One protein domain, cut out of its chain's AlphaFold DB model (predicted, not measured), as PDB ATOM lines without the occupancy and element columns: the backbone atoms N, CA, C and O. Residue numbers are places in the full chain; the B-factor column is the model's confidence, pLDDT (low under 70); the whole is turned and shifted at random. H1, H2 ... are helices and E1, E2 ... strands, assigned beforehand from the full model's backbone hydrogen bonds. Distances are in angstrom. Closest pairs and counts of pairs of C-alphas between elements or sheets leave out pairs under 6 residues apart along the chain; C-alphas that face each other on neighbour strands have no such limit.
ATOM      1  N   SER A 147     158.744 190.862 160.501       98.19
ATOM      2  CA  SER A 147     159.278 189.512 160.700       98.19
ATOM      3  C   SER A 147     158.222 188.464 160.390       98.19
ATOM      4  O   SER A 147     157.075 188.569 160.820       98.19
ATOM      5  N   ILE A 148     158.612 187.444 159.641       98.69
ATOM      6  CA  ILE A 148     157.741 186.368 159.195       98.69
ATOM      7  C   ILE A 148     158.385 185.038 159.571       98.69
ATOM      8  O   ILE A 148     159.545 184.805 159.238       98.69
ATOM      9  N   VAL A 149     157.631 184.164 160.233       98.62
ATOM     10  CA  VAL A 149     158.081 182.832 160.641       98.62
ATOM     11  C   VAL A 149     157.177 181.758 160.049       98.62
ATOM     12  O   VAL A 149     155.973 181.728 160.283       98.62
ATOM     13  N   ILE A 150     157.774 180.858 159.286       97.81
ATOM     14  CA  ILE A 150     157.098 179.758 158.606       97.81
ATOM     15  C   ILE A 150     157.497 178.472 159.320       97.81
ATOM     16  O   ILE A 150     158.690 178.178 159.445       97.81
ATOM     17  N   VAL A 151     156.507 177.730 159.812       97.12
ATOM     18  CA  VAL A 151     156.715 176.512 160.611       97.12
ATOM     19  C   VAL A 151     155.995 175.318 159.998       97.12
ATOM     20  O   VAL A 151     155.087 175.484 159.190       97.12
ATOM     21  N   GLY A 152     156.354 174.107 160.419       92.38
ATOM     22  CA  GLY A 152     155.569 172.911 160.106       92.38
ATOM     23  C   GLY A 152     155.730 172.369 158.686       92.38
ATOM     24  O   GLY A 152     154.839 171.671 158.202       92.38
ATOM     25  N   ARG A 153     156.855 172.658 158.015       91.75
ATOM     26  CA  ARG A 153     157.241 171.933 156.796       91.75
ATOM     27  C   ARG A 153     157.290 170.434 157.120       91.75
ATOM     28  O   ARG A 153     157.951 170.042 158.078       91.75
ATOM     29  N   ASP A 154     156.543 169.635 156.363       90.88
ATOM     30  CA  ASP A 154     156.386 168.177 156.520       90.88
ATOM     31  C   ASP A 154     155.793 167.698 157.863       90.88
ATOM     32  O   ASP A 154     155.690 166.496 158.111       90.88
ATOM     33  N   ALA A 155     155.373 168.618 158.734       91.38
ATOM     34  CA  ALA A 155     154.760 168.296 160.017       91.38
ATOM     35  C   ALA A 155     153.249 168.035 159.864       91.38
ATOM     36  O   ALA A 155     152.607 168.580 158.956       91.38
ATOM     37  N   PRO A 156     152.644 167.220 160.751       87.75
ATOM     38  CA  PRO A 156     151.196 167.069 160.784       87.75
ATOM     39  C   PRO A 156     150.519 168.408 161.093       87.75
ATOM     40  O   PRO A 156     151.043 169.231 161.838       87.75
ATOM     41  N   VAL A 157     149.321 168.608 160.545       83.38
ATOM     42  CA  VAL A 157     148.526 169.806 160.833       83.38
ATOM     43  C   VAL A 157     148.064 169.773 162.289       83.38
ATOM     44  O   VAL A 157     147.307 168.885 162.684       83.38
ATOM     45  N   GLU A 158     148.474 170.773 163.066       79.38
ATOM     46  CA  GLU A 158     148.029 170.983 164.445       79.38
ATOM     47  C   GLU A 158     147.153 172.240 164.558       79.38
ATOM     48  O   GLU A 158     147.440 173.287 163.976       79.38
ATOM     49  N   GLN A 159     146.055 172.136 165.311       68.69
ATOM     50  CA  GLN A 159     145.085 173.231 165.469       68.69
ATOM     51  C   GLN A 159     145.437 174.180 166.624       68.69
ATOM     52  O   GLN A 159     145.025 175.338 166.622       68.69
ATOM     53  N   ASP A 160     146.223 173.724 167.600       87.56
ATOM     54  CA  ASP A 160     146.523 174.494 168.808       87.56
ATOM     55  C   ASP A 160     147.967 175.002 168.836       87.56
ATOM     56  O   ASP A 160     148.746 174.694 169.736       87.56
ATOM     57  N   LEU A 161     148.305 175.777 167.806       93.12
ATOM     58  CA  LEU A 161     149.616 176.398 167.651       93.12
ATOM     59  C   LEU A 161     149.653 177.820 168.216       93.12
ATOM     60  O   LEU A 161     148.626 178.495 168.393       93.12
ATOM     61  N   PHE A 162     150.884 178.280 168.423       96.12
ATOM     62  CA  PHE A 162     151.267 179.641 168.779       96.12
ATOM     63  C   PHE A 162     150.728 180.099 170.134       96.12
ATOM     64  O   PHE A 162     150.446 181.287 170.322       96.12
ATOM     65  N   ARG A 163     150.594 179.187 171.104       95.19
ATOM     66  CA  ARG A 163     149.945 179.471 172.400       95.19
ATOM     67  C   ARG A 163     150.575 180.661 173.123       95.19
ATOM     68  O   ARG A 163     149.857 181.505 173.655       95.19
ATOM     69  N   HIS A 164     151.902 180.769 173.081       96.62
ATOM     70  CA  HIS A 164     152.644 181.876 173.691       96.62
ATOM     71  C   HIS A 164     152.491 183.212 172.950       96.62
ATOM     72  O   HIS A 164     152.655 184.266 173.554       96.62
ATOM     73  N   LEU A 165     152.145 183.188 171.661       97.44
ATOM     74  CA  LEU A 165     151.936 184.392 170.854       97.44
ATOM     75  C   LEU A 165     150.483 184.885 170.901       97.44
ATOM     76  O   LEU A 165     150.253 186.077 170.702       97.44
ATOM     77  N   ARG A 166     149.504 184.012 171.191       96.62
ATOM     78  CA  ARG A 166     148.063 184.350 171.230       96.62
ATOM     79  C   ARG A 166     147.732 185.601 172.055       96.62
ATOM     80  O   ARG A 166     146.993 186.435 171.539       96.62
ATOM     81  N   PRO A 167     148.289 185.819 173.265       97.12
ATOM     82  CA  PRO A 167     148.021 187.041 174.034       97.12
ATOM     83  C   PRO A 167     148.457 188.335 173.330       97.12
ATOM     84  O   PRO A 167     147.995 189.420 173.681       97.12
ATOM     85  N   HIS A 168     149.351 188.241 172.346       96.69
ATOM     86  CA  HIS A 168     150.002 189.384 171.716       96.69
ATOM     87  C   HIS A 168     149.422 189.750 170.345       96.69
ATOM     88  O   HIS A 168     149.701 190.849 169.872       96.69
ATOM     89  N   GLY A 169     148.605 188.895 169.719       96.94
ATOM     90  CA  GLY A 169     148.110 189.111 168.353       96.94
ATOM     91  C   GLY A 169     146.718 188.547 168.082       96.94
ATOM     92  O   GLY A 169     146.021 188.107 168.995       96.94
ATOM     93  N   THR A 170     146.319 188.575 166.811       98.19
ATOM     94  CA  THR A 170     145.123 187.894 166.307       98.19
ATOM     95  C   THR A 170     145.512 186.517 165.778       98.19
ATOM     96  O   THR A 170     146.352 186.406 164.882       98.19
ATOM     97  N   CYS A 171     144.894 185.468 166.316       97.69
ATOM     98  CA  CYS A 171     144.998 184.102 165.813       97.69
ATOM     99  C   CYS A 171     143.961 183.878 164.704       97.69
ATOM    100  O   CYS A 171     142.795 184.218 164.880       97.69
ATOM    101  N   PHE A 172     144.364 183.302 163.579       97.12
ATOM    102  CA  PHE A 172     143.504 182.947 162.454       97.12
ATOM    103  C   PHE A 172     143.495 181.428 162.315       97.12
ATOM    104  O   PHE A 172     144.559 180.836 162.169       97.12
ATOM    105  N   GLU A 173     142.317 180.806 162.354       95.25
ATOM    106  CA  GLU A 173     142.184 179.333 162.373       95.25
ATOM    107  C   GLU A 173     141.792 178.731 161.009       95.25
ATOM    108  O   GLU A 173     141.841 177.514 160.829       95.25
ATOM    109  N   ASN A 174     141.433 179.582 160.037       95.38
ATOM    110  CA  ASN A 174     140.922 179.200 158.711       95.38
ATOM    111  C   ASN A 174     141.781 179.753 157.556       95.38
ATOM    112  O   ASN A 174     141.258 180.263 156.555       95.38
ATOM    113  N   VAL A 175     143.104 179.673 157.700       95.69
ATOM    114  CA  VAL A 175     144.081 180.141 156.706       95.69
ATOM    115  C   VAL A 175     144.270 179.111 155.593       95.69
ATOM    116  O   VAL A 175     144.465 177.925 155.833       95.69
ATOM    117  N   ARG A 176     144.262 179.565 154.341       95.69
ATOM    118  CA  ARG A 176     144.668 178.780 153.174       95.69
ATOM    119  C   ARG A 176     146.151 179.021 152.920       95.69
ATOM    120  O   ARG A 176     146.532 180.099 152.463       95.69
ATOM    121  N   ALA A 177     146.977 178.022 153.218       91.06
ATOM    122  CA  ALA A 177     148.428 178.144 153.103       91.06
ATOM    123  C   ALA A 177     148.960 178.021 151.658       91.06
ATOM    124  O   ALA A 177     150.081 178.445 151.371       91.06
ATOM    125  N   THR A 178     148.157 177.493 150.725       90.56
ATOM    126  CA  THR A 178     148.540 177.322 149.316       90.56
ATOM    127  C   THR A 178     149.008 178.640 148.695       90.56
ATOM    128  O   THR A 178     148.279 179.627 148.683       90.56
ATOM    129  N   GLY A 179     150.230 178.651 148.152       90.88
ATOM    130  CA  GLY A 179     150.838 179.847 147.557       90.88
ATOM    131  C   GLY A 179     151.384 180.863 148.568       90.88
ATOM    132  O   GLY A 179     151.921 181.889 148.152       90.88
ATOM    133  N   GLY A 180     151.305 180.581 149.874       93.88
ATOM    134  CA  GLY A 180     151.730 181.501 150.927       93.88
ATOM    135  C   GLY A 180     153.218 181.840 150.890       93.88
ATOM    136  O   GLY A 180     153.575 183.013 150.969       93.88
ATOM    137  N   LEU A 181     154.084 180.844 150.660       93.25
ATOM    138  CA  LEU A 181     155.519 181.085 150.493       93.25
ATOM    139  C   LEU A 181     155.791 182.037 149.321       93.25
ATOM    140  O   LEU A 181     156.484 183.036 149.484       93.25
ATOM    141  N   LYS A 182     155.173 181.796 148.157       93.12
ATOM    142  CA  LYS A 182     155.308 182.669 146.981       93.12
ATOM    143  C   LYS A 182     154.864 184.105 147.281       93.12
ATOM    144  O   LYS A 182     155.531 185.045 146.845       93.12
ATOM    145  N   ALA A 183     153.764 184.282 148.015       95.25
ATOM    146  CA  ALA A 183     153.278 185.600 148.419       95.25
ATOM    147  C   ALA A 183     154.281 186.322 149.334       95.25
ATOM    148  O   ALA A 183     154.578 187.498 149.114       95.25
ATOM    149  N   VAL A 184     154.863 185.613 150.306       95.81
ATOM    150  CA  VAL A 184     155.891 186.167 151.198       95.81
ATOM    151  C   VAL A 184     157.169 186.527 150.463       95.81
ATOM    152  O   VAL A 184     157.669 187.633 150.649       95.81
ATOM    153  N   MET A 185     157.668 185.658 149.584       94.31
ATOM    154  CA  MET A 185     158.870 185.960 148.805       94.31
ATOM    155  C   MET A 185     158.642 187.153 147.869       94.31
ATOM    156  O   MET A 185     159.496 188.029 147.767       94.31
ATOM    157  N   SER A 186     157.451 187.254 147.271       93.94
ATOM    158  CA  SER A 186     157.065 188.413 146.454       93.94
ATOM    159  C   SER A 186     157.017 189.710 147.272       93.94
ATOM    160  O   SER A 186     157.390 190.770 146.774       93.94
ATOM    161  N   LEU A 187     156.552 189.660 148.525       95.81
ATOM    162  CA  LEU A 187     156.574 190.820 149.420       95.81
ATOM    163  C   LEU A 187     158.003 191.192 149.833       95.81
ATOM    164  O   LEU A 187     158.338 192.375 149.843       95.81
ATOM    165  N   LEU A 188     158.828 190.198 150.168       95.88
ATOM    166  CA  LEU A 188     160.226 190.392 150.546       95.88
ATOM    167  C   LEU A 188     161.001 191.092 149.424       95.88
ATOM    168  O   LEU A 188     161.660 192.096 149.683       95.88
ATOM    169  N   GLU A 189     160.849 190.626 148.183       94.88
ATOM    170  CA  GLU A 189     161.462 191.248 147.006       94.88
ATOM    171  C   GLU A 189     160.963 192.684 146.788       94.88
ATOM    172  O   GLU A 189     161.768 193.596 146.613       94.88
ATOM    173  N   LYS A 190     159.645 192.924 146.871       95.00
ATOM    174  CA  LYS A 190     159.082 194.283 146.752       95.00
ATOM    175  C   LYS A 190     159.652 195.237 147.800       95.00
ATOM    176  O   LYS A 190     159.949 196.384 147.474       95.00
ATOM    177  N   ARG A 191     159.794 194.783 149.048       95.38
ATOM    178  CA  ARG A 191     160.369 195.592 150.134       95.38
ATOM    179  C   ARG A 191     161.851 195.871 149.887       95.38
ATOM    180  O   ARG A 191     162.248 197.022 150.003       95.38
ATOM    181  N   ALA A 192     162.618 194.871 149.452       95.25
ATOM    182  CA  ALA A 192     164.032 195.038 149.112       95.25
ATOM    183  C   ALA A 192     164.273 195.992 147.933       95.25
ATOM    184  O   ALA A 192     165.242 196.745 147.929       95.25
ATOM    185  N   GLN A 193     163.381 196.002 146.939       95.12
ATOM    186  CA  GLN A 193     163.441 196.953 145.826       95.12
ATOM    187  C   GLN A 193     163.044 198.374 146.247       95.12
ATOM    188  O   GLN A 193     163.600 199.343 145.734       95.12
ATOM    189  N   ALA A 194     162.075 198.503 147.158       94.81
ATOM    190  CA  ALA A 194     161.622 199.795 147.665       94.81
ATOM    191  C   ALA A 194     162.648 200.455 148.600       94.81
ATOM    192  O   ALA A 194     162.740 201.683 148.619       94.81
ATOM    193  N   ASP A 195     163.410 199.657 149.351       93.38
ATOM    194  CA  ASP A 195     164.434 200.126 150.283       93.38
ATOM    195  C   ASP A 195     165.722 199.283 150.170       93.38
ATOM    196  O   ASP A 195     165.946 198.368 150.960       93.38
ATOM    197  N   PRO A 196     166.594 199.545 149.176       93.12
ATOM    198  CA  PRO A 196     167.764 198.712 148.878       93.12
ATOM    199  C   PRO A 196     168.935 198.954 149.850       93.12
ATOM    200  O   PRO A 196     170.091 199.104 149.447       93.12
ATOM    201  N   VAL A 197     168.648 199.025 151.149       92.06
ATOM    202  CA  VAL A 197     169.650 199.195 152.202       92.06
ATOM    203  C   VAL A 197     170.413 197.877 152.396       92.06
ATOM    204  O   VAL A 197     169.792 196.820 152.559       92.06
ATOM    205  N   PRO A 198     171.761 197.899 152.425       93.12
ATOM    206  CA  PRO A 198     172.557 196.699 152.660       93.12
ATOM    207  C   PRO A 198     172.134 195.970 153.940       93.12
ATOM    208  O   PRO A 198     172.050 196.579 155.006       93.12
ATOM    209  N   TYR A 199     171.899 194.659 153.832       95.12
ATOM    210  CA  TYR A 199     171.470 193.789 154.935       95.12
ATOM    211  C   TYR A 199     170.133 194.180 155.598       95.12
ATOM    212  O   TYR A 199     169.878 193.783 156.736       95.12
ATOM    213  N   ALA A 200     169.253 194.925 154.922       95.25
ATOM    214  CA  ALA A 200     167.923 195.232 155.457       95.25
ATOM    215  C   ALA A 200     166.898 194.105 155.235       95.25
ATOM    216  O   ALA A 200     165.921 194.017 155.980       95.25
ATOM    217  N   HIS A 201     167.118 193.214 154.263       97.12
ATOM    218  CA  HIS A 201     166.148 192.193 153.856       97.12
ATOM    219  C   HIS A 201     166.779 190.804 153.840       97.12
ATOM    220  O   HIS A 201     167.764 190.575 153.136       97.12
ATOM    221  N   TRP A 202     166.204 189.884 154.616       97.12
ATOM    222  CA  TRP A 202     166.777 188.563 154.854       97.12
ATOM    223  C   TRP A 202     165.779 187.432 154.655       97.12
ATOM    224  O   TRP A 202     164.622 187.521 155.073       97.12
ATOM    225  N   TYR A 203     166.289 186.337 154.103       96.75
ATOM    226  CA  TYR A 203     165.658 185.028 154.073       96.75
ATOM    227  C   TYR A 203     166.578 183.998 154.740       96.75
ATOM    228  O   TYR A 203     167.740 183.856 154.364       96.75
ATOM    229  N   VAL A 204     166.064 183.283 155.738       96.94
ATOM    230  CA  VAL A 204     166.784 182.208 156.429       96.94
ATOM    231  C   VAL A 204     165.984 180.917 156.311       96.94
ATOM    232  O   VAL A 204     164.833 180.871 156.746       96.94
ATOM    233  N   ASP A 205     166.593 179.869 155.757       95.81
ATOM    234  CA  ASP A 205     165.953 178.558 155.569       95.81
ATOM    235  C   ASP A 205     166.664 177.461 156.379       95.81
ATOM    236  O   ASP A 205     167.891 177.358 156.373       95.81
ATOM    237  N   GLY A 206     165.904 176.628 157.086       95.00
ATOM    238  CA  GLY A 206     166.423 175.464 157.809       95.00
ATOM    239  C   GLY A 206     166.723 174.248 156.922       95.00
ATOM    240  O   GLY A 206     167.310 173.282 157.399       95.00
ATOM    241  N   GLY A 207     166.310 174.252 155.660       90.62
ATOM    242  CA  GLY A 207     166.590 173.219 154.664       90.62
ATOM    243  C   GLY A 207     167.421 173.789 153.521       90.62
ATOM    244  O   GLY A 207     168.256 174.662 153.738       90.62
ATOM    245  N   GLU A 208     167.193 173.315 152.299       85.19
ATOM    246  CA  GLU A 208     167.729 173.966 151.101       85.19
ATOM    247  C   GLU A 208     166.979 175.269 150.819       85.19
ATOM    248  O   GLU A 208     165.767 175.362 151.034       85.19
ATOM    249  N   THR A 209     167.685 176.272 150.294       75.75
ATOM    250  CA  THR A 209     166.989 177.390 149.652       75.75
ATOM    251  C   THR A 209     166.205 176.818 148.480       75.75
ATOM    252  O   THR A 209     166.802 176.176 147.615       75.75
ATOM    253  N   GLU A 210     164.890 177.053 148.424       67.19
ATOM    254  CA  GLU A 210     164.148 176.803 147.186       67.19
ATOM    255  C   GLU A 210     164.844 177.509 146.022       67.19
ATOM    256  O   GLU A 210     165.531 178.506 146.253       67.19
ATOM    257  N   ASP A 211     164.676 176.974 144.806       59.84
ATOM    258  CA  ASP A 211     165.276 177.428 143.540       59.84
ATOM    259  C   ASP A 211     164.746 178.829 143.156       59.84
ATOM    260  O   ASP A 211     164.015 179.071 142.194       59.84
ATOM    261  N   MET A 212     165.043 179.769 144.040       57.19
ATOM    262  CA  MET A 212     164.601 181.139 144.120       57.19
ATOM    263  C   MET A 212     165.783 181.913 143.577       57.19
ATOM    264  O   MET A 212     166.730 182.232 144.297       57.19
ATOM    265  N   ARG A 213     165.754 182.132 142.260       54.94
ATOM    266  CA  ARG A 213     166.679 183.019 141.542       54.94
ATOM    267  C   ARG A 213     167.028 184.203 142.439       54.94
ATOM    268  O   ARG A 213     166.105 184.815 142.968       54.94
ATOM    269  N   ALA A 214     168.323 184.482 142.603       65.75
ATOM    270  CA  ALA A 214     168.863 185.493 143.512       65.75
ATOM    271  C   ALA A 214     167.977 186.750 143.558       65.75
ATOM    272  O   ALA A 214     168.027 187.590 142.655       65.75
ATOM    273  N   LEU A 215     167.126 186.838 144.586       81.44
ATOM    274  CA  LEU A 215     166.228 187.970 144.761       81.44
ATOM    275  C   LEU A 215     167.104 189.199 144.972       81.44
ATOM    276  O   LEU A 215     167.927 189.251 145.887       81.44
ATOM    277  N   THR A 216     166.973 190.173 144.077       84.38
ATOM    278  CA  THR A 216     167.852 191.342 144.098       84.38
ATOM    279  C   THR A 216     167.606 192.134 145.381       84.38
ATOM    280  O   THR A 216     166.470 192.486 145.684       84.38
ATOM    281  N   GLY A 217     168.672 192.407 146.136       88.69
ATOM    282  CA  GLY A 217     168.594 193.142 147.404       88.69
ATOM    283  C   GLY A 217     168.203 192.298 148.624       88.69
ATOM    284  O   GLY A 217     168.072 192.855 149.711       88.69
ATOM    285  N   VAL A 218     168.045 190.978 148.478       93.00
ATOM    286  CA  VAL A 218     167.764 190.057 149.591       93.00
ATOM    287  C   VAL A 218     168.999 189.216 149.889       93.00
ATOM    288  O   VAL A 218     169.594 188.630 148.986       93.00
ATOM    289  N   ILE A 219     169.362 189.121 151.167       93.88
ATOM    290  CA  ILE A 219     170.392 188.193 151.629       93.88
ATOM    291  C   ILE A 219     169.731 186.881 152.044       93.88
ATOM    292  O   ILE A 219     168.823 186.875 152.877       93.88
ATOM    293  N   SER A 220     170.206 185.775 151.483       92.56
ATOM    294  CA  SER A 220     169.701 184.435 151.780       92.56
ATOM    295  C   SER A 220     170.796 183.586 152.411       92.56
ATOM    296  O   SER A 220     171.877 183.472 151.841       92.56
ATOM    297  N   ILE A 221     170.499 182.956 153.546       92.44
ATOM    298  CA  ILE A 221     171.345 181.916 154.146       92.44
ATOM    299  C   ILE A 221     170.470 180.687 154.377       92.44
ATOM    300  O   ILE A 221     169.350 180.810 154.875       92.44
ATOM    301  N   SER A 222     170.969 179.497 154.055       93.19
ATOM    302  CA  SER A 222     170.275 178.262 154.392       93.19
ATOM    303  C   SER A 222     171.164 177.255 155.098       93.19
ATOM    304  O   SER A 222     172.387 177.218 154.946       93.19
ATOM    305  N   TYR A 223     170.526 176.404 155.891       94.00
ATOM    306  CA  TYR A 223     171.198 175.256 156.469       94.00
ATOM    307  C   TYR A 223     171.667 174.310 155.355       94.00
ATOM    308  O   TYR A 223     172.765 173.787 155.420       94.00
ATOM    309  N   GLY A 224     170.922 174.113 154.275       90.38
ATOM    310  CA  GLY A 224     171.379 173.312 153.137       90.38
ATOM    311  C   GLY A 224     172.695 173.826 152.542       90.38
ATOM    312  O   GLY A 224     173.699 173.106 152.512       90.38
ATOM    313  N   SER A 225     172.753 175.123 152.217       88.00
ATOM    314  CA  SER A 225     173.914 175.729 151.549       88.00
ATOM    315  C   SER A 225     175.197 175.685 152.384       88.00
ATOM    316  O   SER A 225     176.291 175.571 151.832       88.00
ATOM    317  N   GLU A 272     182.602 189.663 152.625       88.75
ATOM    318  CA  GLU A 272     183.355 189.115 153.763       88.75
ATOM    319  C   GLU A 272     182.586 189.194 155.085       88.75
ATOM    320  O   GLU A 272     182.772 188.324 155.937       88.75
ATOM    321  N   VAL A 273     181.715 190.195 155.252       93.06
ATOM    322  CA  VAL A 273     180.883 190.360 156.455       93.06
ATOM    323  C   VAL A 273     179.935 189.174 156.567       93.06
ATOM    324  O   VAL A 273     179.865 188.538 157.618       93.06
ATOM    325  N   LEU A 274     179.283 188.813 155.458       92.38
ATOM    326  CA  LEU A 274     178.375 187.673 155.402       92.38
ATOM    327  C   LEU A 274     179.078 186.354 155.748       92.38
ATOM    328  O   LEU A 274     178.564 185.596 156.561       92.38
ATOM    329  N   ARG A 275     180.282 186.095 155.221       89.38
ATOM    330  CA  ARG A 275     181.010 184.847 155.528       89.38
ATOM    331  C   ARG A 275     181.426 184.739 156.988       89.38
ATOM    332  O   ARG A 275     181.374 183.654 157.560       89.38
ATOM    333  N   HIS A 276     181.869 185.842 157.591       92.25
ATOM    334  CA  HIS A 276     182.183 185.851 159.021       92.25
ATOM    335  C   HIS A 276     180.916 185.687 159.857       92.25
ATOM    336  O   HIS A 276     180.942 184.993 160.871       92.25
ATOM    337  N   PHE A 277     179.797 186.260 159.411       94.50
ATOM    338  CA  PHE A 277     178.505 186.042 160.040       94.50
ATOM    339  C   PHE A 277     178.085 184.565 159.978       94.50
ATOM    340  O   PHE A 277     177.859 183.971 161.028       94.50
ATOM    341  N   GLU A 278     178.076 183.936 158.801       93.19
ATOM    342  CA  GLU A 278     177.772 182.506 158.620       93.19
ATOM    343  C   GLU A 278     178.655 181.610 159.496       93.19
ATOM    344  O   GLU A 278     178.158 180.699 160.158       93.19
ATOM    345  N   LEU A 279     179.959 181.902 159.555       92.69
ATOM    346  CA  LEU A 279     180.877 181.182 160.429       92.69
ATOM    347  C   LEU A 279     180.513 181.367 161.906       92.69
ATOM    348  O   LEU A 279     180.426 180.375 162.621       92.69
ATOM    349  N   SER A 280     180.245 182.601 162.348       93.44
ATOM    350  CA  SER A 280     179.871 182.891 163.741       93.44
ATOM    351  C   SER A 280     178.585 182.176 164.163       93.44
ATOM    352  O   SER A 280     178.496 181.660 165.276       93.44
ATOM    353  N   ILE A 281     177.606 182.040 163.257       94.81
ATOM    354  CA  ILE A 281     176.396 181.245 163.506       94.81
ATOM    355  C   ILE A 281     176.760 179.792 163.819       94.81
ATOM    356  O   ILE A 281     176.192 179.201 164.741       94.81
ATOM    357  N   LEU A 282     177.719 179.229 163.082       93.25
ATOM    358  CA  LEU A 282     178.174 177.853 163.239       93.25
ATOM    359  C   LEU A 282     179.198 177.651 164.356       93.25
ATOM    360  O   LEU A 282     179.397 176.513 164.749       93.25
ATOM    361  N   THR A 283     179.877 178.672 164.870       91.56
ATOM    362  CA  THR A 283     180.904 178.489 165.917       91.56
ATOM    363  C   THR A 283     180.447 178.942 167.296       91.56
ATOM    364  O   THR A 283     180.905 178.391 168.295       91.56
ATOM    365  N   GLU A 284     179.523 179.900 167.367       90.00
ATOM    366  CA  GLU A 284     179.032 180.469 168.628       90.00
ATOM    367  C   GLU A 284     177.678 179.887 169.050       90.00
ATOM    368  O   GLU A 284     177.366 179.824 170.241       90.00
ATOM    369  N   GLY A 285     176.870 179.434 168.087       86.81
ATOM    370  CA  GLY A 285     175.591 178.790 168.356       86.81
ATOM    371  C   GLY A 285     175.771 177.328 168.756       86.81
ATOM    372  O   GLY A 285     176.247 176.506 167.974       86.81
ATOM    373  N   ALA A 286     175.356 176.964 169.968       85.56
ATOM    374  CA  ALA A 286     175.339 175.563 170.377       85.56
ATOM    375  C   ALA A 286     174.324 174.782 169.526       85.56
ATOM    376  O   ALA A 286     173.155 175.149 169.491       85.56
ATOM    377  N   GLY A 287     174.757 173.717 168.848       88.44
ATOM    378  CA  GLY A 287     173.880 172.833 168.074       88.44
ATOM    379  C   GLY A 287     173.520 173.328 166.669       88.44
ATOM    380  O   GLY A 287     172.896 172.581 165.918       88.44
ATOM    381  N   THR A 288     173.947 174.526 166.252       92.81
ATOM    382  CA  THR A 288     173.692 175.063 164.896       92.81
ATOM    383  C   THR A 288     174.416 174.298 163.790       92.81
ATOM    384  O   THR A 288     174.109 174.466 162.615       92.81
ATOM    385  N   GLN A 289     175.373 173.447 164.154       90.06
ATOM    386  CA  GLN A 289     176.121 172.562 163.266       90.06
ATOM    387  C   GLN A 289     175.365 171.246 163.005       90.06
ATOM    388  O   GLN A 289     175.728 170.497 162.103       90.06
ATOM    389  N   ILE A 290     174.349 170.963 163.824       89.25
ATOM    390  CA  ILE A 290     173.698 169.656 163.945       89.25
ATOM    391  C   ILE A 290     172.199 169.771 163.646       89.25
ATOM    392  O   ILE A 290     171.654 168.944 162.916       89.25
ATOM    393  N   PHE A 291     171.520 170.793 164.170       93.06
ATOM    394  CA  PHE A 291     170.071 170.940 164.060       93.06
ATOM    395  C   PHE A 291     169.688 172.193 163.269       93.06
ATOM    396  O   PHE A 291     170.018 173.320 163.647       93.06
ATOM    397  N   SER A 292     168.916 171.992 162.200       94.94
ATOM    398  CA  SER A 292     168.375 173.062 161.353       94.94
ATOM    399  C   SER A 292     167.479 174.036 162.121       94.94
ATOM    400  O   SER A 292     167.541 175.243 161.897       94.94
ATOM    401  N   THR A 293     166.673 173.543 163.063       96.69
ATOM    402  CA  THR A 293     165.784 174.373 163.890       96.69
ATOM    403  C   THR A 293     166.583 175.322 164.784       96.69
ATOM    404  O   THR A 293     166.316 176.524 164.815       96.69
ATOM    405  N   THR A 294     167.638 174.811 165.423       96.31
ATOM    406  CA  THR A 294     168.563 175.619 166.231       96.31
ATOM    407  C   THR A 294     169.332 176.619 165.371       96.31
ATOM    408  O   THR A 294     169.497 177.770 165.772       96.31
ATOM    409  N   PHE A 295     169.747 176.220 164.166       97.62
ATOM    410  CA  PHE A 295     170.359 177.120 163.192       97.62
ATOM    411  C   PHE A 295     169.453 178.312 162.854       97.62
ATOM    412  O   PHE A 295     169.896 179.456 162.975       97.62
ATOM    413  N   VAL A 296     168.184 178.081 162.487       98.19
ATOM    414  CA  VAL A 296     167.246 179.169 162.146       98.19
ATOM    415  C   VAL A 296     166.998 180.070 163.356       98.19
ATOM    416  O   VAL A 296     167.075 181.293 163.236       98.19
ATOM    417  N   GLN A 297     166.763 179.485 164.533       97.94
ATOM    418  CA  GLN A 297     166.523 180.235 165.767       97.94
ATOM    419  C   GLN A 297     167.724 181.114 166.155       97.94
ATOM    420  O   GLN A 297     167.555 182.294 166.479       97.94
ATOM    421  N   TRP A 298     168.939 180.557 166.129       97.88
ATOM    422  CA  TRP A 298     170.162 181.292 166.460       97.88
ATOM    423  C   TRP A 298     170.447 182.394 165.437       97.88
ATOM    424  O   TRP A 298     170.704 183.536 165.815       97.88
ATOM    425  N   THR A 299     170.300 182.085 164.147       98.25
ATOM    426  CA  THR A 299     170.470 183.063 163.063       98.25
ATOM    427  C   THR A 299     169.494 184.224 163.209       98.25
ATOM    428  O   THR A 299     169.902 185.377 163.108       98.25
ATOM    429  N   ALA A 300     168.225 183.954 163.521       98.31
ATOM    430  CA  ALA A 300     167.226 184.995 163.755       98.31
ATOM    431  C   ALA A 300     167.620 185.941 164.895       98.31
ATOM    432  O   ALA A 300     167.559 187.163 164.744       98.31
ATOM    433  N   ARG A 301     168.055 185.379 166.029       97.81
ATOM    434  CA  ARG A 301     168.531 186.149 167.184       97.81
ATOM    435  C   ARG A 301     169.707 187.044 166.800       97.81
ATOM    436  O   ARG A 301     169.688 188.234 167.112       97.81
ATOM    437  N   GLU A 302     170.710 186.489 166.129       97.81
ATOM    438  CA  GLU A 302     171.914 187.236 165.775       97.81
ATOM    439  C   GLU A 302     171.652 188.270 164.673       97.81
ATOM    440  O   GLU A 302     172.163 189.383 164.766       97.81
ATOM    441  N   LEU A 303     170.776 187.994 163.703       97.81
ATOM    442  CA  LEU A 303     170.336 188.995 162.726       97.81
ATOM    443  C   LEU A 303     169.609 190.158 163.397       97.81
ATOM    444  O   LEU A 303     169.952 191.312 163.144       97.81
ATOM    445  N   LEU A 304     168.643 189.886 164.278       96.38
ATOM    446  CA  LEU A 304     167.925 190.940 164.997       96.38
ATOM    447  C   LEU A 304     168.867 191.753 165.888       96.38
ATOM    448  O   LEU A 304     168.730 192.967 165.954       96.38
ATOM    449  N   ARG A 305     169.854 191.123 166.532       94.31
ATOM    450  CA  ARG A 305     170.827 191.819 167.386       94.31
ATOM    451  C   ARG A 305     171.809 192.678 166.580       94.31
ATOM    452  O   ARG A 305     172.056 193.830 166.948       94.31
ATOM    453  N   ARG A 306     172.372 192.101 165.517       95.00
ATOM    454  CA  ARG A 306     173.536 192.624 164.792       95.00
ATOM    455  C   ARG A 306     173.150 193.394 163.532       95.00
ATOM    456  O   ARG A 306     173.477 194.564 163.423       95.00
ATOM    457  N   ALA A 307     172.423 192.771 162.604       95.12
ATOM    458  CA  ALA A 307     172.049 193.388 161.326       95.12
ATOM    459  C   ALA A 307     170.824 194.312 161.438       95.12
ATOM    460  O   ALA A 307     170.721 195.292 160.704       95.12
ATOM    461  N   ARG A 308     169.909 194.013 162.372       94.06
ATOM    462  CA  ARG A 308     168.640 194.728 162.605       94.06
ATOM    463  C   ARG A 308     167.857 194.945 161.310       94.06
ATOM    464  O   ARG A 308     167.637 196.096 160.915       94.06
ATOM    465  N   PRO A 309     167.424 193.854 160.666       95.62
ATOM    466  CA  PRO A 309     166.769 193.920 159.373       95.62
ATOM    467  C   PRO A 309     165.394 194.587 159.444       95.62
ATOM    468  O   PRO A 309     164.704 194.550 160.468       95.62
ATOM    469  N   ASP A 310     164.986 195.160 158.323       95.12
ATOM    470  CA  ASP A 310     163.667 195.758 158.121       95.12
ATOM    471  C   ASP A 310     162.669 194.713 157.623       95.12
ATOM    472  O   ASP A 310     161.462 194.834 157.836       95.12
ATOM    473  N   THR A 311     163.163 193.651 156.979       97.50
ATOM    474  CA  THR A 311     162.376 192.454 156.677       97.50
ATOM    475  C   THR A 311     163.173 191.197 156.986       97.50
ATOM    476  O   THR A 311     164.278 191.026 156.476       97.50
ATOM    477  N   LEU A 312     162.602 190.307 157.790       98.25
ATOM    478  CA  LEU A 312     163.195 189.021 158.139       98.25
ATOM    479  C   LEU A 312     162.187 187.905 157.880       98.25
ATOM    480  O   LEU A 312     161.129 187.875 158.500       98.25
ATOM    481  N   VAL A 313     162.523 186.981 156.988       98.31
ATOM    482  CA  VAL A 313     161.738 185.770 156.744       98.31
ATOM    483  C   VAL A 313     162.534 184.570 157.241       98.31
ATOM    484  O   VAL A 313     163.669 184.356 156.825       98.31
ATOM    485  N   LEU A 314     161.933 183.794 158.136       98.50
ATOM    486  CA  LEU A 314     162.495 182.583 158.720       98.50
ATOM    487  C   LEU A 314     161.619 181.405 158.317       98.50
ATOM    488  O   LEU A 314     160.422 181.414 158.603       98.50
ATOM    489  N   ARG A 315     162.196 180.379 157.703       97.38
ATOM    490  CA  ARG A 315     161.484 179.147 157.366       97.38
ATOM    491  C   ARG A 315     162.169 177.963 158.021       97.38
ATOM    492  O   ARG A 315     163.302 177.628 157.692       97.38
ATOM    493  N   TYR A 316     161.474 177.338 158.962       97.38
ATOM    494  CA  TYR A 316     161.956 176.140 159.634       97.38
ATOM    495  C   TYR A 316     161.737 174.921 158.732       97.38
ATOM    496  O   TYR A 316     160.687 174.781 158.106       97.38
ATOM    497  N   ALA A 317     162.732 174.040 158.683       94.56
ATOM    498  CA  ALA A 317     162.646 172.741 158.024       94.56
ATOM    499  C   ALA A 317     162.843 171.629 159.063       94.56
ATOM    500  O   ALA A 317     163.406 171.911 160.130       94.56
ATOM    501  N   PRO A 318     162.423 170.384 158.774       94.62
ATOM    502  CA  PRO A 318     162.646 169.273 159.684       94.62
ATOM    503  C   PRO A 318     164.126 169.139 160.067       94.62
ATOM    504  O   PRO A 318     165.006 169.131 159.204       94.62
ATOM    505  N   ARG A 319     164.416 169.062 161.368       92.19
ATOM    506  CA  ARG A 319     165.724 168.655 161.883       92.19
ATOM    507  C   ARG A 319     165.852 167.140 161.839       92.19
ATOM    508  O   ARG A 319     164.857 166.418 161.815       92.19
ATOM    509  N   GLN A 320     167.091 166.670 161.888       88.50
ATOM    510  CA  GLN A 320     167.356 165.267 162.172       88.50
ATOM    511  C   GLN A 320     166.806 164.870 163.552       88.50
ATOM    512  O   GLN A 320     166.739 165.689 164.481       88.50
ATOM    513  N   ALA A 321     166.402 163.609 163.666       86.50
ATOM    514  CA  ALA A 321     165.986 162.996 164.913       86.50
ATOM    515  C   ALA A 321     167.128 163.019 165.940       86.50
ATOM    516  O   ALA A 321     168.312 162.986 165.591       86.50
ATOM    517  N   GLU A 322     166.770 163.087 167.221       78.19
ATOM    518  CA  GLU A 322     167.760 163.041 168.292       78.19
ATOM    519  C   GLU A 322     168.474 161.686 168.296       78.19
ATOM    520  O   GLU A 322     167.849 160.625 168.298       78.19
ATOM    521  N   ARG A 323     169.806 161.732 168.308       79.94
ATOM    522  CA  ARG A 323     170.686 160.566 168.417       79.94
ATOM    523  C   ARG A 323     171.757 160.835 169.476       79.94
ATOM    524  O   ARG A 323     171.988 161.998 169.829       79.94
ATOM    525  N   PRO A 324     172.436 159.803 170.006       79.06
ATOM    526  CA  PRO A 324     173.589 160.000 170.874       79.06
ATOM    527  C   PRO A 324     174.607 160.971 170.257       79.06
ATOM    528  O   PRO A 324     174.924 160.898 169.073       79.06
ATOM    529  N   MET A 325     175.171 161.866 171.072       72.88
ATOM    530  CA  MET A 325     176.048 162.950 170.597       72.88
ATOM    531  C   MET A 325     177.251 162.460 169.768       72.88
ATOM    532  O   MET A 325     177.702 163.147 168.856       72.88
ATOM    533  N   ASN A 326     177.777 161.268 170.058       71.75
ATOM    534  CA  ASN A 326     178.883 160.699 169.284       71.75
ATOM    535  C   ASN A 326     178.476 160.344 167.845       71.75
ATOM    536  O   ASN A 326     179.309 160.455 166.953       71.75
ATOM    537  N   GLU A 327     177.215 159.975 167.620       72.88
ATOM    538  CA  GLU A 327     176.670 159.687 166.289       72.88
ATOM    539  C   GLU A 327     176.373 160.986 165.536       72.88
ATOM    540  O   GLU A 327     176.731 161.115 164.372       72.88
ATOM    541  N   LEU A 328     175.817 161.994 166.218       71.12
ATOM    542  CA  LEU A 328     175.515 163.302 165.617       71.12
ATOM    543  C   LEU A 328     176.762 164.073 165.155       71.12
ATOM    544  O   LEU A 328     176.684 164.879 164.232       71.12
ATOM    545  N   ILE A 329     177.898 163.858 165.824       70.38
ATOM    546  CA  ILE A 329     179.178 164.494 165.483       70.38
ATOM    547  C   ILE A 329     179.962 163.658 164.452       70.38
ATOM    548  O   ILE A 329     180.877 164.176 163.806       70.38
ATOM    549  N   SER A 330     179.632 162.373 164.285       66.75
ATOM    550  CA  SER A 330     180.267 161.534 163.270       66.75
ATOM    551  C   SER A 330     179.894 162.019 161.866       66.75
ATOM    552  O   SER A 330     178.742 162.342 161.590       66.75
ATOM    553  N   VAL A 331     180.880 162.102 160.970       60.25
ATOM    554  CA  VAL A 331     180.697 162.566 159.578       60.25
ATOM    555  C   VAL A 331     180.202 161.416 158.684       60.25
ATOM    556  O   VAL A 331     180.547 161.341 157.512       60.25
ATOM    557  N   GLU A 332     179.465 160.451 159.235       60.03
ATOM    558  CA  GLU A 332     178.961 159.329 158.444       60.03
ATOM    559  C   GLU A 332     177.741 159.779 157.627       60.03
ATOM    560  O   GLU A 332     176.718 160.182 158.182       60.03
ATOM    561  N   ASP A 333     177.863 159.710 156.297       54.00
ATOM    562  CA  ASP A 333     176.833 160.061 155.304       54.00
ATOM    563  C   ASP A 333     175.698 159.010 155.250       54.00
ATOM    564  O   ASP A 333     175.374 158.454 154.199       54.00
ATOM    565  N   GLY A 334     175.106 158.675 156.397       56.84
ATOM    566  CA  GLY A 334     173.889 157.863 156.461       56.84
ATOM    567  C   GLY A 334     172.636 158.698 156.182       56.84
ATOM    568  O   GLY A 334     172.612 159.897 156.463       56.84
ATOM    569  N   GLU A 335     171.564 158.071 155.681       58.62
ATOM    570  CA  GLU A 335     170.245 158.714 155.635       58.62
ATOM    571  C   GLU A 335     169.835 159.126 157.059       58.62
ATOM    572  O   GLU A 335     169.625 158.300 157.956       58.62
ATOM    573  N   GLN A 336     169.788 160.437 157.288       72.88
ATOM    574  CA  GLN A 336     169.356 161.002 158.556       72.88
ATOM    575  C   GLN A 336     167.834 160.948 158.610       72.88
ATOM    576  O   GLN A 336     167.145 161.562 157.798       72.88
ATOM    577  N   GLU A 337     167.310 160.211 159.585       86.19
ATOM    578  CA  GLU A 337     165.883 160.234 159.880       86.19
ATOM    579  C   GLU A 337     165.505 161.638 160.358       86.19
ATOM    580  O   GLU A 337     166.147 162.190 161.256       86.19
ATOM    581  N   LEU A 338     164.492 162.229 159.731       91.25
ATOM    582  CA  LEU A 338     163.995 163.555 160.079       91.25
ATOM    583  C   LEU A 338     162.887 163.446 161.127       91.25
ATOM    584  O   LEU A 338     162.109 162.496 161.131       91.25
ATOM    585  N   ASP A 339     162.769 164.469 161.968       93.56
ATOM    586  CA  ASP A 339     161.742 164.582 163.006       93.56
ATOM    587  C   ASP A 339     160.863 165.827 162.768       93.56
ATOM    588  O   ASP A 339     161.035 166.848 163.445       93.56
ATOM    589  N   PRO A 340     159.917 165.803 161.803       94.50
ATOM    590  CA  PRO A 340     159.058 166.957 161.522       94.50
ATOM    591  C   PRO A 340     158.219 167.400 162.726       94.50
ATOM    592  O   PRO A 340     157.959 168.591 162.895       94.50
ATOM    593  N   ARG A 341     157.819 166.460 163.592       93.75
ATOM    594  CA  ARG A 341     156.989 166.754 164.766       93.75
ATOM    595  C   ARG A 341     157.779 167.486 165.845       93.75
ATOM    596  O   ARG A 341     157.332 168.531 166.307       93.75
ATOM    597  N   GLY A 342     158.953 166.982 166.221       94.31
ATOM    598  CA  GLY A 342     159.841 167.688 167.144       94.31
ATOM    599  C   GLY A 342     160.298 169.031 166.574       94.31
ATOM    600  O   GLY A 342     160.370 170.019 167.297       94.31
ATOM    601  N   SER A 343     160.483 169.108 165.254       95.81
ATOM    602  CA  SER A 343     160.823 170.364 164.579       95.81
ATOM    603  C   SER A 343     159.724 171.417 164.671       95.81
ATOM    604  O   SER A 343     160.034 172.601 164.776       95.81
ATOM    605  N   LEU A 344     158.449 171.016 164.634       96.25
ATOM    606  CA  LEU A 344     157.322 171.933 164.814       96.25
ATOM    607  C   LEU A 344     157.305 172.530 166.228       96.25
ATOM    608  O   LEU A 344     157.103 173.736 166.363       96.25
ATOM    609  N   VAL A 345     157.592 171.723 167.255       95.25
ATOM    610  CA  VAL A 345     157.717 172.192 168.647       95.25
ATOM    611  C   VAL A 345     158.847 173.219 168.774       95.25
ATOM    612  O   VAL A 345     158.637 174.311 169.309       95.25
ATOM    613  N   ASP A 346     160.024 172.906 168.223       96.19
ATOM    614  CA  ASP A 346     161.165 173.829 168.200       96.19
ATOM    615  C   ASP A 346     160.814 175.127 167.460       96.19
ATOM    616  O   ASP A 346     161.132 176.221 167.924       96.19
ATOM    617  N   ALA A 347     160.139 175.022 166.312       97.19
ATOM    618  CA  ALA A 347     159.791 176.154 165.464       97.19
ATOM    619  C   ALA A 347     158.718 177.063 166.087       97.19
ATOM    620  O   ALA A 347     158.792 178.282 165.918       97.19
ATOM    621  N   GLU A 348     157.753 176.521 166.838       95.88
ATOM    622  CA  GLU A 348     156.785 177.325 167.598       95.88
ATOM    623  C   GLU A 348     157.493 178.153 168.680       95.88
ATOM    624  O   GLU A 348     157.286 179.369 168.783       95.88
ATOM    625  N   MET A 349     158.384 177.518 169.446       96.94
ATOM    626  CA  MET A 349     159.211 178.216 170.432       96.94
ATOM    627  C   MET A 349     160.144 179.231 169.766       96.94
ATOM    628  O   MET A 349     160.290 180.357 170.248       96.94
ATOM    629  N   GLY A 350     160.723 178.870 168.624       97.69
ATOM    630  CA  GLY A 350     161.533 179.745 167.787       97.69
ATOM    631  C   GLY A 350     160.765 180.981 167.320       97.69
ATOM    632  O   GLY A 350     161.284 182.091 167.420       97.69
ATOM    633  N   ALA A 351     159.508 180.831 166.893       98.31
ATOM    634  CA  ALA A 351     158.637 181.949 166.532       98.31
ATOM    635  C   ALA A 351     158.412 182.896 167.721       98.31
ATOM    636  O   ALA A 351     158.553 184.114 167.580       98.31
ATOM    637  N   TYR A 352     158.132 182.348 168.907       98.25
ATOM    638  CA  TYR A 352     157.963 183.145 170.122       98.25
ATOM    639  C   TYR A 352     159.244 183.897 170.517       98.25
ATOM    640  O   TYR A 352     159.199 185.095 170.808       98.25
ATOM    641  N   TYR A 353     160.409 183.248 170.457       97.94
ATOM    642  CA  TYR A 353     161.684 183.911 170.733       97.94
ATOM    643  C   TYR A 353     162.049 184.968 169.689       97.94
ATOM    644  O   TYR A 353     162.594 186.011 170.060       97.94
ATOM    645  N   THR A 354     161.742 184.758 168.408       98.38
ATOM    646  CA  THR A 354     161.920 185.793 167.380       98.38
ATOM    647  C   THR A 354     161.066 187.014 167.702       98.38
ATOM    648  O   THR A 354     161.582 188.130 167.668       98.38
ATOM    649  N   TRP A 355     159.803 186.821 168.096       97.62
ATOM    650  CA  TRP A 355     158.949 187.923 168.540       97.62
ATOM    651  C   TRP A 355     159.544 188.654 169.754       97.62
ATOM    652  O   TRP A 355     159.672 189.875 169.717       97.62
ATOM    653  N   ILE A 356     160.006 187.946 170.793       96.69
ATOM    654  CA  ILE A 356     160.661 188.585 171.954       96.69
ATOM    655  C   ILE A 356     161.868 189.429 171.521       96.69
ATOM    656  O   ILE A 356     162.027 190.555 171.986       96.69
ATOM    657  N   ASN A 357     162.725 188.907 170.639       96.06
ATOM    658  CA  ASN A 357     163.907 189.639 170.181       96.06
ATOM    659  C   ASN A 357     163.547 190.839 169.298       96.06
ATOM    660  O   ASN A 357     164.211 191.869 169.389       96.06
ATOM    661  N   LEU A 358     162.483 190.744 168.498       94.44
ATOM    662  CA  LEU A 358     161.975 191.867 167.713       94.44
ATOM    663  C   LEU A 358     161.509 193.019 168.617       94.44
ATOM    664  O   LEU A 358     161.804 194.172 168.317       94.44
ATOM    665  N   ASN A 359     160.870 192.714 169.752       92.44
ATOM    666  CA  ASN A 359     160.439 193.710 170.745       92.44
ATOM    667  C   ASN A 359     161.589 194.310 171.574       92.44
ATOM    668  O   ASN A 359     161.345 195.125 172.450       92.44
ATOM    669  N   ARG A 360     162.842 193.897 171.353       90.19
ATOM    670  CA  ARG A 360     164.017 194.553 171.956       90.19
ATOM    671  C   ARG A 360     164.592 195.648 171.059       90.19
ATOM    672  O   ARG A 360     165.554 196.312 171.447       90.19
ATOM    673  N   LEU A 361     164.076 195.781 169.837       88.44
ATOM    674  CA  LEU A 361     164.515 196.782 168.876       88.44
ATOM    675  C   LEU A 361     163.662 198.038 168.989       88.44
ATOM    676  O   LEU A 361     162.463 197.975 169.209       88.44
ATOM    677  N   GLN A 362     164.284 199.187 168.740       82.88
ATOM    678  CA  GLN A 362     163.577 200.465 168.709       82.88
ATOM    679  C   GLN A 362     162.485 200.487 167.644       82.88
ATOM    680  O   GLN A 362     162.699 200.015 166.520       82.88
ATOM    681  N   GLY A 363     161.360 201.112 167.993       81.25
ATOM    682  CA  GLY A 363     160.166 201.126 167.158       81.25
ATOM    683  C   GLY A 363     159.342 199.844 167.269       81.25
ATOM    684  O   GLY A 363     158.583 199.548 166.349       81.25
ATOM    685  N   GLU A 364     159.506 199.070 168.350       82.50
ATOM    686  CA  GLU A 364     158.751 197.840 168.633       82.50
ATOM    687  C   GLU A 364     157.233 198.022 168.510       82.50
ATOM    688  O   GLU A 364     156.535 197.126 168.037       82.50
ATOM    689  N   GLU A 365     156.718 199.205 168.846       83.62
ATOM    690  CA  GLU A 365     155.309 199.561 168.734       83.62
ATOM    691  C   GLU A 365     154.801 199.604 167.287       83.62
ATOM    692  O   GLU A 365     153.595 199.535 167.067       83.62
ATOM    693  N   ASN A 366     155.712 199.689 166.314       87.19
ATOM    694  CA  ASN A 366     155.436 199.694 164.880       87.19
ATOM    695  C   ASN A 366     155.850 198.383 164.190       87.19
ATOM    696  O   ASN A 366     155.676 198.248 162.977       87.19
ATOM    697  N   CYS A 367     156.396 197.418 164.937       92.50
ATOM    698  CA  CYS A 367     156.817 196.133 164.397       92.50
ATOM    699  C   CYS A 367     155.617 195.257 164.019       92.50
ATOM    700  O   CYS A 367     154.609 195.183 164.724       92.50
ATOM    701  N   ARG A 368     155.775 194.526 162.919       96.38
ATOM    702  CA  ARG A 368     154.817 193.543 162.417       96.38
ATOM    703  C   ARG A 368     155.442 192.162 162.481       96.38
ATOM    704  O   ARG A 368     156.576 191.959 162.041       96.38
ATOM    705  N   PHE A 369     154.701 191.209 163.023       98.19
ATOM    706  CA  PHE A 369     155.136 189.829 163.155       98.19
ATOM    707  C   PHE A 369     154.035 188.883 162.690       98.19
ATOM    708  O   PHE A 369     152.888 188.993 163.121       98.19
ATOM    709  N   ILE A 370     154.389 187.943 161.820       98.50
ATOM    710  CA  ILE A 370     153.484 186.908 161.320       98.50
ATOM    711  C   ILE A 370     154.141 185.557 161.565       98.50
ATOM    712  O   ILE A 370     155.298 185.371 161.200       98.50
ATOM    713  N   ALA A 371     153.402 184.603 162.122       98.19
ATOM    714  CA  ALA A 371     153.790 183.200 162.087       98.19
ATOM    715  C   ALA A 371     152.651 182.348 161.525       98.19
ATOM    716  O   ALA A 371     151.498 182.563 161.891       98.19
ATOM    717  N   TRP A 372     152.944 181.399 160.634       96.81
ATOM    718  CA  TRP A 372     151.926 180.472 160.130       96.81
ATOM    719  C   TRP A 372     152.474 179.066 159.899       96.81
ATOM    720  O   TRP A 372     153.669 178.875 159.663       96.81
ATOM    721  N   HIS A 373     151.572 178.088 159.962       96.00
ATOM    722  CA  HIS A 373     151.874 176.695 159.651       96.00
ATOM    723  C   HIS A 373     151.819 176.449 158.138       96.00
ATOM    724  O   HIS A 373     150.762 176.594 157.524       96.00
ATOM    725  N   GLU A 374     152.935 176.039 157.537       93.38
ATOM    726  CA  GLU A 374     153.163 176.000 156.087       93.38
ATOM    727  C   GLU A 374     152.139 175.159 155.315       93.38
ATOM    728  O   GLU A 374     151.728 175.540 154.222       93.38
ATOM    729  N   SER A 375     151.678 174.063 155.916       90.19
ATOM    730  CA  SER A 375     150.658 173.169 155.346       90.19
ATOM    731  C   SER A 375     149.337 173.186 156.125       90.19
ATOM    732  O   SER A 375     148.483 172.328 155.919       90.19
ATOM    733  N   GLY A 376     149.190 174.106 157.081       90.25
ATOM    734  CA  GLY A 376     148.104 174.106 158.061       90.25
ATOM    735  C   GLY A 376     147.111 175.236 157.839       90.25
ATOM    736  O   GLY A 376     147.189 175.971 156.856       90.25
ATOM    737  N   THR A 377     146.178 175.380 158.780       93.69
ATOM    738  CA  THR A 377     145.149 176.431 158.737       93.69
ATOM    739  C   THR A 377     145.345 177.521 159.780       93.69
ATOM    740  O   THR A 377     144.582 178.483 159.809       93.69
ATOM    741  N   THR A 378     146.378 177.402 160.612       95.62
ATOM    742  CA  THR A 378     146.616 178.314 161.727       95.62
ATOM    743  C   THR A 378     147.702 179.328 161.387       95.62
ATOM    744  O   THR A 378     148.800 178.969 160.948       95.62
ATOM    745  N   ALA A 379     147.416 180.598 161.652       97.38
ATOM    746  CA  ALA A 379     148.400 181.670 161.673       97.38
ATOM    747  C   ALA A 379     148.164 182.603 162.858       97.38
ATOM    748  O   ALA A 379     147.066 182.683 163.403       97.38
ATOM    749  N   ILE A 380     149.187 183.361 163.220       98.06
ATOM    750  CA  ILE A 380     149.084 184.462 164.161       98.06
ATOM    751  C   ILE A 380     149.720 185.711 163.574       98.06
ATOM    752  O   ILE A 380     150.802 185.659 162.986       98.06
ATOM    753  N   VAL A 381     149.038 186.841 163.742       98.31
ATOM    754  CA  VAL A 381     149.534 188.154 163.338       98.31
ATOM    755  C   VAL A 381     149.568 189.069 164.553       98.31
ATOM    756  O   VAL A 381     148.546 189.328 165.185       98.31
ATOM    757  N   VAL A 382     150.753 189.586 164.861       97.56
ATOM    758  CA  VAL A 382     150.965 190.672 165.816       97.56
ATOM    759  C   VAL A 382     151.269 191.924 165.002       97.56
ATOM    760  O   VAL A 382     152.302 192.005 164.342       97.56
ATOM    761  N   SER A 383     150.345 192.880 165.003       95.38
ATOM    762  CA  SER A 383     150.453 194.118 164.229       95.38
ATOM    763  C   SER A 383     149.730 195.261 164.946       95.38
ATOM    764  O   SER A 383     148.717 194.996 165.600       95.38
ATOM    765  N   PRO A 384     150.163 196.526 164.783       92.75
ATOM    766  CA  PRO A 384     149.415 197.693 165.259       92.75
ATOM    767  C   PRO A 384     148.007 197.812 164.655       92.75
ATOM    768  O   PRO A 384     147.135 198.449 165.236       92.75
ATOM    769  N   THR A 385     147.780 197.199 163.490       94.12
ATOM    770  CA  THR A 385     146.512 197.252 162.745       94.12
ATOM    771  C   THR A 385     145.477 196.219 163.201       94.12
ATOM    772  O   THR A 385     144.342 196.253 162.725       94.12
ATOM    773  N   LEU A 386     145.837 195.293 164.099       95.25
ATOM    774  CA  LEU A 386     144.994 194.162 164.498       95.25
ATOM    775  C   LEU A 386     144.844 194.054 166.020       95.25
ATOM    776  O   LEU A 386     145.708 194.465 166.794       95.25
ATOM    777  N   ALA A 387     143.721 193.484 166.461       95.38
ATOM    778  CA  ALA A 387     143.391 193.366 167.877       95.38
ATOM    779  C   ALA A 387     144.188 192.242 168.567       95.38
ATOM    780  O   ALA A 387     144.142 191.079 168.167       95.38
ATOM    781  N   LYS A 388     144.872 192.570 169.664       96.44
ATOM    782  CA  LYS A 388     145.635 191.602 170.471       96.44
ATOM    783  C   LYS A 388     144.711 190.667 171.255       96.44
ATOM    784  O   LYS A 388     143.661 191.100 171.722       96.44
ATOM    785  N   GLY A 389     145.120 189.411 171.446       97.00
ATOM    786  CA  GLY A 389     144.386 188.448 172.272       97.00
ATOM    787  C   GLY A 389     143.059 187.995 171.665       97.00
ATOM    788  O   GLY A 389     142.141 187.640 172.401       97.00
ATOM    789  N   THR A 390     142.930 188.043 170.337       97.38
ATOM    790  CA  THR A 390     141.682 187.709 169.636       97.38
ATOM    791  C   THR A 390     141.850 186.508 168.718       97.38
ATOM    792  O   THR A 390     142.957 186.180 168.288       97.38
ATOM    793  N   VAL A 391     140.734 185.850 168.411       97.00
ATOM    794  CA  VAL A 391     140.663 184.761 167.433       97.00
ATOM    795  C   VAL A 391     139.723 185.186 166.312       97.00
ATOM    796  O   VAL A 391     138.617 185.661 166.568       97.00
ATOM    797  N   SER A 392     140.169 185.018 165.073       96.25
ATOM    798  CA  SER A 392     139.389 185.225 163.865       96.25
ATOM    799  C   SER A 392     139.094 183.887 163.202       96.25
ATOM    800  O   SER A 392     139.995 183.125 162.843       96.25
ATOM    801  N   THR A 393     137.808 183.629 162.991       93.38
ATOM    802  CA  THR A 393     137.310 182.480 162.227       93.38
ATOM    803  C   THR A 393     137.095 182.819 160.751       93.38
ATOM    804  O   THR A 393     136.662 181.964 159.977       93.38
ATOM    805  N   GLN A 394     137.399 184.050 160.327       94.62
ATOM    806  CA  GLN A 394     137.290 184.452 158.929       94.62
ATOM    807  C   GLN A 394     138.257 183.632 158.067       94.62
ATOM    808  O   GLN A 394     139.448 183.553 158.362       94.62
ATOM    809  N   SER A 395     137.751 183.049 156.977       96.38
ATOM    810  CA  SER A 395     138.615 182.381 156.004       96.38
ATOM    811  C   SER A 395     139.465 183.404 155.258       96.38
ATOM    812  O   SER A 395     138.947 184.408 154.756       96.38
ATOM    813  N   CYS A 396     140.767 183.140 155.182       97.06
ATOM    814  CA  CYS A 396     141.711 183.997 154.482       97.06
ATOM    815  C   CYS A 396     142.873 183.206 153.878       97.06
ATOM    816  O   CYS A 396     143.039 182.023 154.151       97.06
ATOM    817  N   ASP A 397     143.682 183.839 153.041       97.12
ATOM    818  CA  ASP A 397     144.986 183.329 152.606       97.12
ATOM    819  C   ASP A 397     146.136 184.147 153.214       97.12
ATOM    820  O   ASP A 397     145.931 185.179 153.858       97.12
ATOM    821  N   VAL A 398     147.369 183.669 153.034       97.25
ATOM    822  CA  VAL A 398     148.568 184.347 153.554       97.25
ATOM    823  C   VAL A 398     148.731 185.747 152.948       97.25
ATOM    824  O   VAL A 398     149.148 186.665 153.645       97.25
ATOM    825  N   GLU A 399     148.344 185.964 151.688       97.00
ATOM    826  CA  GLU A 399     148.400 187.291 151.062       97.00
ATOM    827  C   GLU A 399     147.455 188.295 151.743       97.00
ATOM    828  O   GLU A 399     147.810 189.460 151.941       97.00
ATOM    829  N   GLN A 400     146.260 187.860 152.146       97.12
ATOM    830  CA  GLN A 400     145.351 188.660 152.968       97.12
ATOM    831  C   GLN A 400     145.949 188.982 154.341       97.12
ATOM    832  O   GLN A 400     145.893 190.143 154.742       97.12
ATOM    833  N   LEU A 401     146.574 188.010 155.020       97.25
ATOM    834  CA  LEU A 401     147.254 188.252 156.302       97.25
ATOM    835  C   LEU A 401     148.349 189.320 156.170       97.25
ATOM    836  O   LEU A 401     148.420 190.236 156.989       97.25
ATOM    837  N   LEU A 402     149.166 189.236 155.113       97.00
ATOM    838  CA  LEU A 402     150.216 190.218 154.832       97.00
ATOM    839  C   LEU A 402     149.622 191.615 154.634       97.00
ATOM    840  O   LEU A 402     150.090 192.563 155.261       97.00
ATOM    841  N   ARG A 403     148.559 191.746 153.829       96.31
ATOM    842  CA  ARG A 403     147.873 193.030 153.620       96.31
ATOM    843  C   ARG A 403     147.333 193.608 154.923       96.31
ATOM    844  O   ARG A 403     147.686 194.725 155.270       96.31
ATOM    845  N   TRP A 404     146.563 192.834 155.686       95.69
ATOM    846  CA  TRP A 404     146.008 193.299 156.961       95.69
ATOM    847  C   TRP A 404     147.084 193.714 157.961       95.69
ATOM    848  O   TRP A 404     146.880 194.667 158.709       95.69
ATOM    849  N   SER A 405     148.233 193.031 157.968       93.88
ATOM    850  CA  SER A 405     149.356 193.398 158.832       93.88
ATOM    851  C   SER A 405     149.997 194.731 158.437       93.88
ATOM    852  O   SER A 405     150.441 195.479 159.303       93.88
ATOM    853  N   LEU A 406     150.051 195.053 157.142       91.50
ATOM    854  CA  LEU A 406     150.742 196.241 156.645       91.50
ATOM    855  C   LEU A 406     149.895 197.513 156.779       91.50
ATOM    856  O   LEU A 406     150.469 198.566 157.069       91.50
ATOM    857  N   GLY A 407     148.566 197.391 156.689       83.25
ATOM    858  CA  GLY A 407     147.620 198.510 156.620       83.25
ATOM    859  C   GLY A 407     147.213 198.754 155.180       83.25
ATOM    860  O   GLY A 407     147.242 199.933 154.770       83.25
TER     861      GLY A 407
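AT A GLANCE: This is residues 147 to 225 and 272 to 407 of the 407 residues of an uncharacterized protein of Edaphobacter lichenicola (UniProt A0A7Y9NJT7). A twisted sheet of eight strands forms the middle layer of this domain, with H3 and H5 side by side over one face and H1 and H6 over the other. H2 packs on H3 near the sheet's E4 edge, and the short H4 lies far out from the sheet on the stretch between E5 and H5. The 215 printed residues hold six named helices and eight named strands, in the order E1 E2 H1 E3 E4 H2 H3 E5 H4 H5 E6 E7 E8 H6; the class is mixed, helices and strands. The mixed sheet runs E4 E3 E5 E1 E6 E7 E2 E8. The whole is compact, with a radius of gyration of the C-alphas of 16.7 A and spans of 49 by 38 by 32 A.

HOW THE PARTS SIT: Start at E1, residues 147 to 151, parallel to E5, residues 311 to 315, and to E6, residues 368 to 373; N 148 and O 312, and N 149 and O 370, are each 2.8 A apart, within hydrogen-bond range. E3, residues 201 to 205, is parallel to E5 (N 202 and O 311, 2.9 A) and to edge strand E4, residues 219 to 222 (N 203 and O 219, 2.9 A). E7, residues 379 to 382, forms a hairpin with E6 (N 369 and O 382, 2.9 A). E2, residues 170 to 172, is antiparallel to E7 (N 170 and O 381, 2.9 A) and parallel to edge strand E8, residues 390 to 392 (N 171 and O 390, 2.9 A). Helices on both faces give three layers: H1, residues 180 to 194, and H6, residues 398 to 406, each have a height over the sheet of 9.0 A. H1, with its residues 180 to 184 alone, touches H6 at a steep tilt of 38 degrees, the closest C-alphas being Gly 180 and Val 398, 5.0 A. On the opposite face, H3, residues 292 to 307, over E3 and E5, touches H5, residues 340 to 358, over E1 and E6, at a shallow tilt of 10 degrees, the same way; C-alphas 297 and 350 come closest, 5.4 A. H2, residues 272 to 284, only grazes the sheet, and its residues 281 to 282 alone touch H3, the closest C-alphas being Ile 281 and Thr 299, 6.2 A. H4, residues 325 to 329, touches no helix. E5, H4 H5 and E6 form a split strand-helix-strand unit, two strands running the same way with E1 between them, and a right-handed crossover. In all six helices every O i to N i+4 pair is within hydrogen-bond range.

IN THESE COORDINATES: Find C-alpha 147 at (159.278, 189.512, 160.700), where E1 begins. H5 is 25.8 A long from C-alpha 340 at (159.058, 166.957, 161.522); H1 is 21.1 A, H3 20.7 A, H2 17.7 A and E6 17.3 A. H6 ends at C-alpha 406, at (150.742, 196.241, 156.645).

THE WHOLE: The C-alphas farthest apart, of Asn 326 and Gly 407, are 50.7 A apart. Residues 226 to 271 are not printed; C-alphas 225 and 272 stand 16.5 A apart across the cut. The links E1 to E2 and E3 to E4 are long. Residue 159, residues 210 to 214 and residues 330 to 335 have pLDDT under 70.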